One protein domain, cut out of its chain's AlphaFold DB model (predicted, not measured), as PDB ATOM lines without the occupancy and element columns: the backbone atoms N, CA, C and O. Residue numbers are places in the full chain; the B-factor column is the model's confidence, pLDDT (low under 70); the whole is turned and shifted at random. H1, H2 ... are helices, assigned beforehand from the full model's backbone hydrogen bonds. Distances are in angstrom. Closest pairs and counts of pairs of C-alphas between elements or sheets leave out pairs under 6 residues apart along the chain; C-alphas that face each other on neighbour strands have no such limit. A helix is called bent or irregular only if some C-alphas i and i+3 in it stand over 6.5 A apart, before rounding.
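Overview. This is residues 52 to 165 of the 489 residues of an uncharacterized protein of Arcobacter sp. CECT 8987 (UniProt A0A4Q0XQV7). Two helical lobes lie end to end in an elongated model: in one, H1, H2 and H3 pack on the long H7, and in the other H5 and H6 pack on H4. The links H3 to H4 and H6 to H7 join the lobes. The printed part has 114 residues with seven named helices, H1 to H7 in order, and no named strand; its class is all helix. It is only just loose, close to compact, with a radius of gyration of the C-alphas of 16.3 A and spans of 52 by 27 by 20 A.

Along the chain. H1 is residues 56 to 60, beginning at C-alpha 56 (38.678, 6.618, -0.983), and H2 is 64 to 69. H3, 71 to 89, is 24.3 A long, with a kink of 37 degrees near residue 83; it is irregular, C-alphas 84 and 87 being 7.3 A apart. H4 is 92 to 103, 16.3 A; H5 is 114 to 126, 19.0 A; H6 is 134 to 141. H7, 146 to 165, is 30.5 A long and ends at C-alpha 165 (50.234, 20.145, 6.616); it is only just irregular, C-alphas 162 and 165 being 6.6 A apart.

Arrangement. H7 is the hub. It touches H1, closest C-alphas Ala 56 and Leu 154, 4.9 A. It touches H3 at a steep tilt of 39 degrees, opposite ways, closest C-alphas Leu 78 and Asn 158, 6.9 A. With residues 161 to 164 alone it touches H2, closest C-alphas Lys 68 and Val 164, 6.3 A. H4 and H7 only just touch, with 3 pairs of C-alphas within 8 A, the closest Phe 94 and Asn 148, 5.7 A. H4 touches H6 at a steep tilt of 44 degrees, closest C-alphas Asn 96 and Phe 141, 5.0 A. With residues 99 to 103 alone H4 touches H5, about perpendicular at 85 degrees, closest C-alphas Leu 102 and Tyr 119, 5.8 A. H5 and H7 are apart. Every O i to N i+4 pair is within hydrogen-bond range in H1, H2, H4 and H6; in H3 13 of 15, in H5 7 of 9 and in H7 12 of 16 are.

Size, cuts and confidence. The C-alphas farthest apart, of Glu 69 and Asn 128, are 51.9 A apart. The printed part has no cut and no long link. Mean pLDDT of the printed part is 75.7; residues 52 to 54, 73, 87, 105 to 118 and 127 are under 70.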
ATOM      1  N   ALA A  52      38.643  13.173  -8.284       56.78
ATOM      2  CA  ALA A  52      37.218  12.971  -8.050       56.78
ATOM      3  C   ALA A  52      36.730  11.596  -8.541       56.78
ATOM      4  O   ALA A  52      35.658  11.150  -8.128       56.78
ATOM      5  N   THR A  53      37.506  10.911  -9.387       55.09
ATOM      6  CA  THR A  53      37.197   9.560  -9.893       55.09
ATOM      7  C   THR A  53      37.766   8.431  -9.040       55.09
ATOM      8  O   THR A  53      37.366   7.283  -9.230       55.09
ATOM      9  N   TYR A  54      38.672   8.744  -8.110       66.31
ATOM     10  CA  TYR A  54      39.365   7.769  -7.273       66.31
ATOM     11  C   TYR A  54      38.421   7.312  -6.161       66.31
ATOM     12  O   TYR A  54      37.727   8.134  -5.567       66.31
ATOM     13  N   SER A  55      38.394   6.027  -5.835       71.56
ATOM     14  CA  SER A  55      37.831   5.551  -4.564       71.56
ATOM     15  C   SER A  55      38.611   6.129  -3.379       71.56
ATOM     16  O   SER A  55      39.767   6.533  -3.518       71.56
ATOM     17  N   ALA A  56      38.002   6.168  -2.197       77.38
ATOM     18  CA  ALA A  56      38.678   6.618  -0.983       77.38
ATOM     19  C   ALA A  56      39.957   5.816  -0.693       77.38
ATOM     20  O   ALA A  56      40.968   6.378  -0.277       77.38
ATOM     21  N   LYS A  57      39.945   4.520  -1.015       81.56
ATOM     22  CA  LYS A  57      41.129   3.665  -0.961       81.56
ATOM     23  C   LYS A  57      42.208   4.073  -1.968       81.56
ATOM     24  O   LYS A  57      43.381   4.153  -1.632       81.56
ATOM     25  N   GLU A  58      41.839   4.360  -3.212       79.88
ATOM     26  CA  GLU A  58      42.816   4.824  -4.206       79.88
ATOM     27  C   GLU A  58      43.407   6.192  -3.841       79.88
ATOM     28  O   GLU A  58      44.555   6.465  -4.189       79.88
ATOM     29  N   LEU A  59      42.645   7.040  -3.139       81.38
ATOM     30  CA  LEU A  59      43.146   8.286  -2.558       81.38
ATOM     31  C   LEU A  59      44.114   8.019  -1.392       81.38
ATOM     32  O   LEU A  59      45.146   8.685  -1.299       81.38
ATOM     33  N   SER A  60      43.848   7.022  -0.540       82.75
ATOM     34  CA  SER A  60      44.750   6.656   0.566       82.75
ATOM     35  C   SER A  60      46.077   6.056   0.094       82.75
ATOM     36  O   SER A  60      47.084   6.155   0.803       82.75
ATOM     37  N   GLU A  61      46.105   5.488  -1.110       85.06
ATOM     38  CA  GLU A  61      47.299   4.936  -1.755       85.06
ATOM     39  C   GLU A  61      48.205   6.007  -2.401       85.06
ATOM     40  O   GLU A  61      49.334   5.693  -2.790       85.06
ATOM     41  N   LEU A  62      47.755   7.266  -2.501       84.88
ATOM     42  CA  LEU A  62      48.556   8.360  -3.057       84.88
ATOM     43  C   LEU A  62      49.802   8.645  -2.214       84.88
ATOM     44  O   LEU A  62      49.772   8.609  -0.980       84.88
ATOM     45  N   SER A  63      50.902   8.981  -2.890       86.94
ATOM     46  CA  SER A  63      52.148   9.360  -2.219       86.94
ATOM     47  C   SER A  63      52.027  10.718  -1.523       86.94
ATOM     48  O   SER A  63      51.257  11.574  -1.948       86.94
ATOM     49  N   TYR A  64      52.837  10.951  -0.485       86.62
ATOM     50  CA  TYR A  64      52.869  12.248   0.206       86.62
ATOM     51  C   TYR A  64      53.103  13.423  -0.757       86.62
ATOM     52  O   TYR A  64      52.431  14.442  -0.644       86.62
ATOM     53  N   ASP A  65      54.042  13.274  -1.699       84.50
ATOM     54  CA  ASP A  65      54.378  14.326  -2.667       84.50
ATOM     55  C   ASP A  65      53.190  14.677  -3.553       84.50
ATOM     56  O   ASP A  65      52.867  15.847  -3.722       84.50
ATOM     57  N   GLU A  66      52.511  13.652  -4.059       81.44
ATOM     58  CA  GLU A  66      51.352  13.822  -4.926       81.44
ATOM     59  C   GLU A  66      50.191  14.498  -4.189       81.44
ATOM     60  O   GLU A  66      49.561  15.407  -4.728       81.44
ATOM     61  N   VAL A  67      49.942  14.114  -2.933       82.12
ATOM     62  CA  VAL A  67      48.897  14.745  -2.117       82.12
ATOM     63  C   VAL A  67      49.261  16.180  -1.741       82.12
ATOM     64  O   VAL A  67      48.392  17.045  -1.724       82.12
ATOM     65  N   LYS A  68      50.537  16.459  -1.458       86.12
ATOM     66  CA  LYS A  68      51.013  17.807  -1.122       86.12
ATOM     67  C   LYS A  68      50.933  18.754  -2.321       86.12
ATOM     68  O   LYS A  68      50.513  19.893  -2.153       86.12
ATOM     69  N   GLU A  69      51.326  18.295  -3.507       85.31
ATOM     70  CA  GLU A  69      51.281  19.087  -4.743       85.31
ATOM     71  C   GLU A  69      49.840  19.432  -5.147       85.31
ATOM     72  O   GLU A  69      49.580  20.541  -5.606       85.31
ATOM     73  N   ASN A  70      48.895  18.521  -4.892       77.69
ATOM     74  CA  ASN A  70      47.485  18.655  -5.275       77.69
ATOM     75  C   ASN A  70      46.554  18.870  -4.067       77.69
ATOM     76  O   ASN A  70      45.375  18.507  -4.102       77.69
ATOM     77  N   TYR A  71      47.084  19.449  -2.986       81.62
ATOM     78  CA  TYR A  71      46.418  19.522  -1.682       81.62
ATOM     79  C   TYR A  71      45.025  20.155  -1.757       81.62
ATOM     80  O   TYR A  71      44.057  19.550  -1.302       81.62
ATOM     81  N   ASP A  72      44.899  21.333  -2.372       77.19
ATOM     82  CA  ASP A  72      43.629  22.072  -2.419       77.19
ATOM     83  C   ASP A  72      42.539  21.318  -3.196       77.19
ATOM     84  O   ASP A  72      41.363  21.327  -2.823       77.19
ATOM     85  N   GLU A  73      42.921  20.631  -4.274       69.38
ATOM     86  CA  GLU A  73      41.987  19.850  -5.080       69.38
ATOM     87  C   GLU A  73      41.482  18.626  -4.314       69.38
ATOM     88  O   GLU A  73      40.271  18.391  -4.249       69.38
ATOM     89  N   ILE A  74      42.401  17.876  -3.706       72.75
ATOM     90  CA  ILE A  74      42.080  16.672  -2.942       72.75
ATOM     91  C   ILE A  74      41.288  17.035  -1.678       72.75
ATOM     92  O   ILE A  74      40.296  16.368  -1.390       72.75
ATOM     93  N   GLN A  75      41.647  18.117  -0.976       83.56
ATOM     94  CA  GLN A  75      40.907  18.636   0.181       83.56
ATOM     95  C   GLN A  75      39.460  18.965  -0.200       83.56
ATOM     96  O   GLN A  75      38.527  18.534   0.472       83.56
ATOM     97  N   ARG A  76      39.245  19.660  -1.323       74.69
ATOM     98  CA  ARG A  76      37.899  19.998  -1.807       74.69
ATOM     99  C   ARG A  76      37.059  18.756  -2.125       74.69
ATOM    100  O   ARG A  76      35.866  18.727  -1.824       74.69
ATOM    101  N   ILE A  77      37.656  17.735  -2.743       71.00
ATOM    102  CA  ILE A  77      36.978  16.462  -3.045       71.00
ATOM    103  C   ILE A  77      36.643  15.714  -1.756       71.00
ATOM    104  O   ILE A  77      35.534  15.200  -1.609       71.00
ATOM    105  N   LEU A  78      37.588  15.674  -0.821       77.44
ATOM    106  CA  LEU A  78      37.418  15.055   0.482       77.44
ATOM    107  C   LEU A  78      36.271  15.711   1.259       77.44
ATOM    108  O   LEU A  78      35.369  15.007   1.707       77.44
ATOM    109  N   ASP A  79      36.240  17.042   1.339       75.31
ATOM    110  CA  ASP A  79      35.187  17.796   2.025       75.31
ATOM    111  C   ASP A  79      33.801  17.546   1.421       75.31
ATOM    112  O   ASP A  79      32.831  17.316   2.150       75.31
ATOM    113  N   MET A  80      33.704  17.540   0.087       73.50
ATOM    114  CA  MET A  80      32.464  17.227  -0.628       73.50
ATOM    115  C   MET A  80      31.960  15.825  -0.269       73.50
ATOM    116  O   MET A  80      30.810  15.664   0.143       73.50
ATOM    117  N   ARG A  81      32.828  14.812  -0.359       74.25
ATOM    118  CA  ARG A  81      32.459  13.420  -0.067       74.25
ATOM    119  C   ARG A  81      32.097  13.215   1.399       74.25
ATOM    120  O   ARG A  81      31.135  12.514   1.700       74.25
ATOM    121  N   MET A  82      32.821  13.856   2.315       75.31
ATOM    122  CA  MET A  82      32.507  13.841   3.745       75.31
ATOM    123  C   MET A  82      31.135  14.468   4.032       75.31
ATOM    124  O   MET A  82      30.388  13.967   4.878       75.31
ATOM    125  N   LEU A  83      30.774  15.539   3.315       73.62
ATOM    126  CA  LEU A  83      29.468  16.185   3.431       73.62
ATOM    127  C   LEU A  83      28.334  15.290   2.912       73.62
ATOM    128  O   LEU A  83      27.324  15.133   3.601       73.62
ATOM    129  N   GLU A  84      28.505  14.675   1.742       71.31
ATOM    130  CA  GLU A  84      27.536  13.740   1.147       71.31
ATOM    131  C   GLU A  84      27.322  12.499   2.030       71.31
ATOM    132  O   GLU A  84      26.190  12.067   2.267       71.31
ATOM    133  N   ALA A  85      28.405  11.971   2.600       70.94
ATOM    134  CA  ALA A  85      28.401  10.801   3.470       70.94
ATOM    135  C   ALA A  85      27.847  11.066   4.884       70.94
ATOM    136  O   ALA A  85      27.562  10.123   5.628       70.94
ATOM    137  N   LYS A  86      27.637  12.331   5.276       76.50
ATOM    138  CA  LYS A  86      27.294  12.730   6.654       76.50
ATOM    139  C   LYS A  86      26.093  11.987   7.244       76.50
ATOM    140  O   LYS A  86      26.093  11.629   8.424       76.50
ATOM    141  N   GLN A  87      25.048  11.767   6.450       65.50
ATOM    142  CA  GLN A  87      23.865  11.032   6.910       65.50
ATOM    143  C   GLN A  87      24.139   9.529   7.036       65.50
ATOM    144  O   GLN A  87      23.641   8.885   7.959       65.50
ATOM    145  N   GLN A  88      24.969   8.977   6.152       73.50
ATOM    146  CA  GLN A  88      25.302   7.556   6.122       73.50
ATOM    147  C   GLN A  88      26.232   7.160   7.273       73.50
ATOM    148  O   GLN A  88      26.028   6.098   7.861       73.50
ATOM    149  N   PHE A  89      27.148   8.042   7.689       72.31
ATOM    150  CA  PHE A  89      27.968   7.844   8.892       72.31
ATOM    151  C   PHE A  89      27.132   7.664  10.167       72.31
ATOM    152  O   PHE A  89      27.530   6.959  11.090       72.31
ATOM    153  N   ASN A  90      25.942   8.266  10.215       73.56
ATOM    154  CA  ASN A  90      25.024   8.146  11.346       73.56
ATOM    155  C   ASN A  90      24.017   6.994  11.192       73.56
ATOM    156  O   ASN A  90      23.161   6.807  12.057       73.56
ATOM    157  N   SER A  91      24.092   6.229  10.101       75.25
ATOM    158  CA  SER A  91      23.169   5.126   9.847       75.25
ATOM    159  C   SER A  91      23.460   3.920  10.739       75.25
ATOM    160  O   SER A  91      24.607   3.611  11.064       75.25
ATOM    161  N   GLU A  92      22.408   3.177  11.088       75.44
ATOM    162  CA  GLU A  92      22.542   1.935  11.856       75.44
ATOM    163  C   GLU A  92      23.380   0.885  11.102       75.44
ATOM    164  O   GLU A  92      24.153   0.152  11.717       75.44
ATOM    165  N   SER A  93      23.276   0.857   9.768       80.81
ATOM    166  CA  SER A  93      24.084  -0.007   8.897       80.81
ATOM    167  C   SER A  93      25.578   0.251   9.088       80.81
ATOM    168  O   SER A  93      26.331  -0.670   9.415       80.81
ATOM    169  N   PHE A  94      26.000   1.512   8.967       79.00
ATOM    170  CA  PHE A  94      27.402   1.884   9.106       79.00
ATOM    171  C   PHE A  94      27.899   1.676  10.540       79.00
ATOM    172  O   PHE A  94      28.931   1.046  10.754       79.00
ATOM    173  N   GLN A  95      27.120   2.080  11.547       81.44
ATOM    174  CA  GLN A  95      27.468   1.839  12.953       81.44
ATOM    175  C   GLN A  95      27.622   0.349  13.285       81.44
ATOM    176  O   GLN A  95      28.435  -0.025  14.130       81.44
ATOM    177  N   ASN A  96      26.839  -0.528  12.659       81.12
ATOM    178  CA  ASN A  96      26.985  -1.964  12.856       81.12
ATOM    179  C   ASN A  96      28.183  -2.537  12.089       81.12
ATOM    180  O   ASN A  96      28.877  -3.395  12.637       81.12
ATOM    181  N   HIS A  97      28.487  -2.026  10.892       83.69
ATOM    182  CA  HIS A  97      29.733  -2.340  10.190       83.69
ATOM    183  C   HIS A  97      30.958  -1.997  11.047       83.69
ATOM    184  O   HIS A  97      31.848  -2.828  11.223       83.69
ATOM    185  N   GLN A  98      30.943  -0.826  11.680       78.94
ATOM    186  CA  GLN A  98      31.949  -0.434  12.652       78.94
ATOM    187  C   GLN A  98      32.036  -1.454  13.814       78.94
ATOM    188  O   GLN A  98      33.064  -2.090  14.033       78.94
ATOM    189  N   LYS A  99      30.939  -1.745  14.523       79.69
ATOM    190  CA  LYS A  99      30.959  -2.752  15.614       79.69
ATOM    191  C   LYS A  99      31.495  -4.120  15.170       79.69
ATOM    192  O   LYS A  99      32.168  -4.796  15.949       79.69
ATOM    193  N   LYS A 100      31.200  -4.526  13.932       82.00
ATOM    194  CA  LYS A 100      31.700  -5.764  13.334       82.00
ATOM    195  C   LYS A 100      33.222  -5.754  13.188       82.00
ATOM    196  O   LYS A 100      33.845  -6.728  13.599       82.00
ATOM    197  N   LEU A 101      33.800  -4.677  12.659       78.44
ATOM    198  CA  LEU A 101      35.252  -4.521  12.537       78.44
ATOM    199  C   LEU A 101      35.943  -4.561  13.915       78.44
ATOM    200  O   LEU A 101      36.915  -5.289  14.079       78.44
ATOM    201  N   LEU A 102      35.396  -3.908  14.952       74.75
ATOM    202  CA  LEU A 102      35.948  -4.029  16.320       74.75
ATOM    203  C   LEU A 102      35.959  -5.485  16.807       74.75
ATOM    204  O   LEU A 102      36.899  -5.936  17.459       74.75
ATOM    205  N   ALA A 103      34.901  -6.238  16.512       74.88
ATOM    206  CA  ALA A 103      34.750  -7.611  16.978       74.88
ATOM    207  C   ALA A 103      35.568  -8.641  16.169       74.88
ATOM    208  O   ALA A 103      35.777  -9.750  16.670       74.88
ATOM    209  N   SER A 104      36.044  -8.308  14.960       72.94
ATOM    210  CA  SER A 104      36.758  -9.237  14.066       72.94
ATOM    211  C   SER A 104      38.245  -9.439  14.390       72.94
ATOM    212  O   SER A 104      38.876 -10.287  13.770       72.94
ATOM    213  N   LYS A 105      38.783  -8.775  15.425       60.09
ATOM    214  CA  LYS A 105      40.132  -8.981  16.010       60.09
ATOM    215  C   LYS A 105      41.358  -8.653  15.141       60.09
ATOM    216  O   LYS A 105      42.462  -8.761  15.667       60.09
ATOM    217  N   ASP A 106      41.204  -8.192  13.905       56.41
ATOM    218  CA  ASP A 106      42.351  -7.883  13.030       56.41
ATOM    219  C   ASP A 106      42.919  -6.460  13.203       56.41
ATOM    220  O   ASP A 106      43.745  -6.029  12.403       56.41
ATOM    221  N   PHE A 107      42.529  -5.733  14.258       57.28
ATOM    222  CA  PHE A 107      42.912  -4.330  14.455       57.28
ATOM    223  C   PHE A 107      43.461  -4.072  15.861       57.28
ATOM    224  O   PHE A 107      42.995  -4.651  16.847       57.28
ATOM    225  N   GLU A 108      44.467  -3.202  15.958       50.38
ATOM    226  CA  GLU A 108      45.071  -2.799  17.228       50.38
ATOM    227  C   GLU A 108      44.110  -1.874  17.995       50.38
ATOM    228  O   GLU A 108      43.845  -0.746  17.585       50.38
ATOM    229  N   ILE A 109      43.561  -2.358  19.113       55.66
ATOM    230  CA  ILE A 109      42.657  -1.581  19.971       55.66
ATOM    231  C   ILE A 109      43.471  -0.977  21.111       55.66
ATOM    232  O   ILE A 109      43.945  -1.694  21.997       55.66
ATOM    233  N   ARG A 110      43.615   0.350  21.103       52.00
ATOM    234  CA  ARG A 110      44.367   1.081  22.128       52.00
ATOM    235  C   ARG A 110      43.713   0.939  23.503       52.00
ATOM    236  O   ARG A 110      42.515   1.158  23.654       52.00
ATOM    237  N   ALA A 111      44.499   0.618  24.528       46.69
ATOM    238  CA  ALA A 111      44.002   0.596  25.899       46.69
ATOM    239  C   ALA A 111      43.580   2.006  26.364       46.69
ATOM    240  O   ALA A 111      44.271   2.982  26.099       46.69
ATOM    241  N   GLY A 112      42.444   2.113  27.051       50.25
ATOM    242  CA  GLY A 112      41.845   3.364  27.516       50.25
ATOM    243  C   GLY A 112      41.006   4.112  26.475       50.25
ATOM    244  O   GLY A 112      40.414   5.132  26.821       50.25
ATOM    245  N   SER A 113      40.918   3.635  25.227       55.03
ATOM    246  CA  SER A 113      40.137   4.310  24.183       55.03
ATOM    247  C   SER A 113      38.638   4.012  24.257       55.03
ATOM    248  O   SER A 113      38.202   3.000  24.817       55.03
ATOM    249  N   ILE A 114      37.828   4.873  23.628       57.78
ATOM    250  CA  ILE A 114      36.403   4.589  23.411       57.78
ATOM    251  C   ILE A 114      36.237   3.299  22.603       57.78
ATOM    252  O   ILE A 114      35.341   2.516  22.909       57.78
ATOM    253  N   ASP A 115      37.129   3.013  21.656       58.41
ATOM    254  CA  ASP A 115      37.124   1.750  20.915       58.41
ATOM    255  C   ASP A 115      37.341   0.547  21.821       58.41
ATOM    256  O   ASP A 115      36.675  -0.467  21.639       58.41
ATOM    257  N   GLN A 116      38.194   0.657  22.843       65.06
ATOM    258  CA  GLN A 116      38.324  -0.392  23.849       65.06
ATOM    259  C   GLN A 116      37.040  -0.549  24.658       65.06
ATOM    260  O   GLN A 116      36.596  -1.676  24.860       65.06
ATOM    261  N   LEU A 117      36.407   0.549  25.081       65.88
ATOM    262  CA  LEU A 117      35.131   0.497  25.802       65.88
ATOM    263  C   LEU A 117      34.040  -0.158  24.945       65.88
ATOM    264  O   LEU A 117      33.379  -1.097  25.386       65.88
ATOM    265  N   LYS A 118      33.902   0.266  23.685       68.94
ATOM    266  CA  LYS A 118      32.949  -0.295  22.721       68.94
ATOM    267  C   LYS A 118      33.278  -1.740  22.377       68.94
ATOM    268  O   LYS A 118      32.365  -2.553  22.240       68.94
ATOM    269  N   TYR A 119      34.551  -2.086  22.239       71.94
ATOM    270  CA  TYR A 119      34.989  -3.460  22.048       71.94
ATOM    271  C   TYR A 119      34.596  -4.319  23.241       71.94
ATOM    272  O   TYR A 119      33.986  -5.367  23.049       71.94
ATOM    273  N   MET A 120      34.880  -3.863  24.464       72.88
ATOM    274  CA  MET A 120      34.488  -4.559  25.683       72.88
ATOM    275  C   MET A 120      32.970  -4.746  25.717       72.88
ATOM    276  O   MET A 120      32.533  -5.893  25.781       72.88
ATOM    277  N   ASP A 121      32.178  -3.685  25.534       73.00
ATOM    278  CA  ASP A 121      30.709  -3.727  25.484       73.00
ATOM    279  C   ASP A 121      30.173  -4.739  24.454       73.00
ATOM    280  O   ASP A 121      29.267  -5.528  24.739       73.00
ATOM    281  N   ASN A 122      30.746  -4.759  23.249       72.88
ATOM    282  CA  ASN A 122      30.303  -5.652  22.179       72.88
ATOM    283  C   ASN A 122      30.812  -7.087  22.357       72.88
ATOM    284  O   ASN A 122      30.105  -8.037  22.007       72.88
ATOM    285  N   SER A 123      31.995  -7.269  22.945       72.81
ATOM    286  CA  SER A 123      32.593  -8.580  23.203       72.81
ATOM    287  C   SER A 123      31.735  -9.423  24.147       72.81
ATOM    288  O   SER A 123      31.704 -10.649  24.008       72.81
ATOM    289  N   PHE A 124      30.921  -8.787  25.006       73.56
ATOM    290  CA  PHE A 124      29.938  -9.487  25.837       73.56
ATOM    291  C   PHE A 124      28.942 -10.314  25.013       73.56
ATOM    292  O   PHE A 124      28.505 -11.374  25.460       73.56
ATOM    293  N   SER A 125      28.622  -9.890  23.783       74.00
ATOM    294  CA  SER A 125      27.725 -10.633  22.880       74.00
ATOM    295  C   SER A 125      28.307 -11.971  22.407       74.00
ATOM    296  O   SER A 125      27.569 -12.812  21.889       74.00
ATOM    297  N   PHE A 126      29.612 -12.175  22.592       79.19
ATOM    298  CA  PHE A 126      30.353 -13.364  22.179       79.19
ATOM    299  C   PHE A 126      31.077 -14.040  23.352       79.19
ATOM    300  O   PHE A 126      31.876 -14.954  23.136       79.19
ATOM    301  N   LEU A 127      30.773 -13.642  24.596       69.31
ATOM    302  CA  LEU A 127      31.241 -14.332  25.797       69.31
ATOM    303  C   LEU A 127      30.863 -15.813  25.701       69.31
ATOM    304  O   LEU A 127      29.700 -16.152  25.477       69.31
ATOM    305  N   ASN A 128      31.851 -16.690  25.890       72.12
ATOM    306  CA  ASN A 128      31.764 -18.153  25.753       72.12
ATOM    307  C   ASN A 128      31.875 -18.710  24.323       72.12
ATOM    308  O   ASN A 128      31.464 -19.845  24.073       72.12
ATOM    309  N   LYS A 129      32.410 -17.944  23.367       76.69
ATOM    310  CA  LYS A 129      32.739 -18.447  22.028       76.69
ATOM    311  C   LYS A 129      34.246 -18.637  21.890       76.69
ATOM    312  O   LYS A 129      35.000 -17.690  22.077       76.69
ATOM    313  N   ASP A 130      34.660 -19.848  21.518       71.44
ATOM    314  CA  ASP A 130      36.080 -20.202  21.345       71.44
ATOM    315  C   ASP A 130      36.754 -19.383  20.231       71.44
ATOM    316  O   ASP A 130      37.933 -19.046  20.310       71.44
ATOM    317  N   LYS A 131      35.987 -19.034  19.190       80.69
ATOM    318  CA  LYS A 131      36.390 -18.133  18.109       80.69
ATOM    319  C   LYS A 131      35.166 -17.375  17.590       80.69
ATOM    320  O   LYS A 131      34.075 -17.941  17.510       80.69
ATOM    321  N   ILE A 132      35.355 -16.109  17.230       79.56
ATOM    322  CA  ILE A 132      34.346 -15.298  16.538       79.56
ATOM    323  C   ILE A 132      34.487 -15.572  15.034       79.56
ATOM    324  O   ILE A 132      35.597 -15.527  14.506       79.56
ATOM    325  N   THR A 133      33.387 -15.917  14.362       84.69
ATOM    326  CA  THR A 133      33.353 -16.170  12.911       84.69
ATOM    327  C   THR A 133      32.577 -15.077  12.184       84.69
ATOM    328  O   THR A 133      31.699 -14.447  12.777       84.69
ATOM    329  N   ASP A 134      32.836 -14.905  10.887       82.19
ATOM    330  CA  ASP A 134      32.126 -13.922  10.056       82.19
ATOM    331  C   ASP A 134      30.616 -14.157  10.038       82.19
ATOM    332  O   ASP A 134      29.852 -13.213  10.177       82.19
ATOM    333  N   GLU A 135      30.163 -15.412   9.998       85.44
ATOM    334  CA  GLU A 135      28.733 -15.744  10.040       85.44
ATOM    335  C   GLU A 135      28.071 -15.309  11.365       85.44
ATOM    336  O   GLU A 135      26.914 -14.882  11.396       85.44
ATOM    337  N   MET A 136      28.805 -15.379  12.482       85.31
ATOM    338  CA  MET A 136      28.318 -14.891  13.776       85.31
ATOM    339  C   MET A 136      28.261 -13.364  13.820       85.31
ATOM    340  O   MET A 136      27.338 -12.811  14.421       85.31
ATOM    341  N   LEU A 137      29.231 -12.700  13.191       84.06
ATOM    342  CA  LEU A 137      29.268 -11.249  13.052       84.06
ATOM    343  C   LEU A 137      28.145 -10.753  12.138       84.06
ATOM    344  O   LEU A 137      27.400  -9.869  12.543       84.06
ATOM    345  N   ASP A 138      27.946 -11.379  10.978       85.94
ATOM    346  CA  ASP A 138      26.880 -11.057  10.024       85.94
ATOM    347  C   ASP A 138      25.499 -11.224  10.650       85.94
ATOM    348  O   ASP A 138      24.616 -10.384  10.490       85.94
ATOM    349  N   LYS A 139      25.307 -12.281  11.442       85.06
ATOM    350  CA  LYS A 139      24.049 -12.494  12.161       85.06
ATOM    351  C   LYS A 139      23.785 -11.426  13.227       85.06
ATOM    352  O   LYS A 139      22.627 -11.155  13.539       85.06
ATOM    353  N   LYS A 140      24.836 -10.876  13.838       83.19
ATOM    354  CA  LYS A 140      24.725  -9.922  14.948       83.19
ATOM    355  C   LYS A 140      24.660  -8.470  14.478       83.19
ATOM    356  O   LYS A 140      23.935  -7.684  15.083       83.19
ATOM    357  N   PHE A 141      25.422  -8.131  13.446       83.38
ATOM    358  CA  PHE A 141      25.675  -6.765  12.990       83.38
ATOM    359  C   PHE A 141      25.290  -6.543  11.519       83.38
ATOM    360  O   PHE A 141      25.343  -5.421  11.033       83.38
ATOM    361  N   GLY A 142      24.854  -7.579  10.808       81.69
ATOM    362  CA  GLY A 142      24.568  -7.495   9.381       81.69
ATOM    363  C   GLY A 142      25.804  -7.717   8.512       81.69
ATOM    364  O   GLY A 142      26.944  -7.757   8.981       81.69
ATOM    365  N   VAL A 143      25.544  -7.900   7.221       81.69
ATOM    366  CA  VAL A 143      26.569  -8.179   6.212       81.69
ATOM    367  C   VAL A 143      27.322  -6.894   5.872       81.69
ATOM    368  O   VAL A 143      26.735  -5.817   5.788       81.69
ATOM    369  N   THR A 144      28.630  -7.011   5.646       77.69
ATOM    370  CA  THR A 144      29.436  -5.895   5.137       77.69
ATOM    371  C   THR A 144      29.017  -5.573   3.706       77.69
ATOM    372  O   THR A 144      29.039  -6.456   2.850       77.69
ATOM    373  N   THR A 145      28.666  -4.316   3.444       78.06
ATOM    374  CA  THR A 145      28.336  -3.843   2.097       78.06
ATOM    375  C   THR A 145      29.502  -3.044   1.508       78.06
ATOM    376  O   THR A 145      30.292  -2.490   2.277       78.06
ATOM    377  N   PRO A 146      29.630  -2.968   0.171       72.38
ATOM    378  CA  PRO A 146      30.645  -2.138  -0.480       72.38
ATOM    379  C   PRO A 146      30.597  -0.670  -0.042       72.38
ATOM    380  O   PRO A 146      31.639  -0.059   0.157       72.38
ATOM    381  N   GLU A 147      29.398  -0.124   0.169       75.81
ATOM    382  CA  GLU A 147      29.192   1.263   0.595       75.81
ATOM    383  C   GLU A 147      29.748   1.499   2.002       75.81
ATOM    384  O   GLU A 147      30.411   2.499   2.248       75.81
ATOM    385  N   ASN A 148      29.532   0.556   2.925       79.31
ATOM    386  CA  ASN A 148      30.087   0.649   4.273       79.31
ATOM    387  C   ASN A 148      31.625   0.596   4.267       79.31
ATOM    388  O   ASN A 148      32.252   1.291   5.064       79.31
ATOM    389  N   THR A 149      32.220  -0.196   3.367       81.56
ATOM    390  CA  THR A 149      33.676  -0.239   3.179       81.56
ATOM    391  C   THR A 149      34.202   1.091   2.636       81.56
ATOM    392  O   THR A 149      35.121   1.649   3.218       81.56
ATOM    393  N   GLU A 150      33.578   1.644   1.592       80.25
ATOM    394  CA  GLU A 150      33.982   2.933   1.007       80.25
ATOM    395  C   GLU A 150      33.874   4.082   2.022       80.25
ATOM    396  O   GLU A 150      34.763   4.924   2.114       80.25
ATOM    397  N   LEU A 151      32.815   4.098   2.840       80.06
ATOM    398  CA  LEU A 151      32.652   5.075   3.920       80.06
ATOM    399  C   LEU A 151      33.747   4.950   4.987       80.06
ATOM    400  O   LEU A 151      34.200   5.961   5.520       80.06
ATOM    401  N   MET A 152      34.169   3.726   5.310       83.56
ATOM    402  CA  MET A 152      35.270   3.503   6.246       83.56
ATOM    403  C   MET A 152      36.601   3.980   5.653       83.56
ATOM    404  O   MET A 152      37.349   4.696   6.316       83.56
ATOM    405  N   ASP A 153      36.866   3.648   4.390       82.38
ATOM    406  CA  ASP A 153      38.061   4.095   3.673       82.38
ATOM    407  C   ASP A 153      38.105   5.630   3.564       82.38
ATOM    408  O   ASP A 153      39.168   6.232   3.720       82.38
ATOM    409  N   LEU A 154      36.951   6.284   3.396       82.25
ATOM    410  CA  LEU A 154      36.834   7.744   3.374       82.25
ATOM    411  C   LEU A 154      37.206   8.380   4.720       82.25
ATOM    412  O   LEU A 154      37.930   9.375   4.737       82.25
ATOM    413  N   LEU A 155      36.761   7.804   5.843       80.12
ATOM    414  CA  LEU A 155      37.168   8.266   7.176       80.12
ATOM    415  C   LEU A 155      38.676   8.089   7.394       80.12
ATOM    416  O   LEU A 155      39.342   9.020   7.848       80.12
ATOM    417  N   ASN A 156      39.219   6.931   7.012       78.88
ATOM    418  CA  ASN A 156      40.649   6.641   7.138       78.88
ATOM    419  C   ASN A 156      41.495   7.623   6.320       78.88
ATOM    420  O   ASN A 156      42.482   8.166   6.824       78.88
ATOM    421  N   PHE A 157      41.097   7.885   5.072       84.62
ATOM    422  CA  PHE A 157      41.786   8.843   4.220       84.62
ATOM    423  C   PHE A 157      41.676  10.269   4.764       84.62
ATOM    424  O   PHE A 157      42.678  10.978   4.795       84.62
ATOM    425  N   ASN A 158      40.504  10.676   5.262       83.75
ATOM    426  CA  ASN A 158      40.320  11.989   5.880       83.75
ATOM    427  C   ASN A 158      41.286  12.223   7.050       83.75
ATOM    428  O   ASN A 158      41.838  13.312   7.201       83.75
ATOM    429  N   ASP A 159      41.522  11.201   7.870       77.00
ATOM    430  CA  ASP A 159      42.475  11.295   8.975       77.00
ATOM    431  C   ASP A 159      43.929  11.314   8.493       77.00
ATOM    432  O   ASP A 159      44.724  12.125   8.973       77.00
ATOM    433  N   LYS A 160      44.262  10.496   7.489       83.25
ATOM    434  CA  LYS A 160      45.585  10.494   6.854       83.25
ATOM    435  C   LYS A 160      45.914  11.837   6.192       83.25
ATOM    436  O   LYS A 160      47.038  12.327   6.292       83.25
ATOM    437  N   PHE A 161      44.931  12.467   5.551       86.31
ATOM    438  CA  PHE A 161      45.094  13.728   4.829       86.31
ATOM    439  C   PHE A 161      45.498  14.891   5.751       86.31
ATOM    440  O   PHE A 161      46.330  15.721   5.378       86.31
ATOM    441  N   LYS A 162      45.010  14.907   7.000       83.81
ATOM    442  CA  LYS A 162      45.363  15.929   8.008       83.81
ATOM    443  C   LYS A 162      46.866  16.017   8.282       83.81
ATOM    444  O   LYS A 162      47.348  17.072   8.676       83.81
ATOM    445  N   ILE A 163      47.617  14.937   8.056       85.31
ATOM    446  CA  ILE A 163      49.068  14.887   8.282       85.31
ATOM    447  C   ILE A 163      49.818  15.830   7.332       85.31
ATOM    448  O   ILE A 163      50.862  16.359   7.704       85.31
ATOM    449  N   VAL A 164      49.307  16.053   6.115       87.81
ATOM    450  CA  VAL A 164      50.065  16.656   5.001       87.81
ATOM    451  C   VAL A 164      50.626  18.043   5.335       87.81
ATOM    452  O   VAL A 164      51.735  18.371   4.906       87.81
ATOM    453  N   ASN A 165      49.896  18.796   6.164       84.69
ATOM    454  CA  ASN A 165      50.234  20.145   6.616       84.69
ATOM    455  C   ASN A 165      50.197  20.292   8.147       84.69
ATOM    456  O   ASN A 165      50.077  21.411   8.642       84.69
TER     457      ASN A 165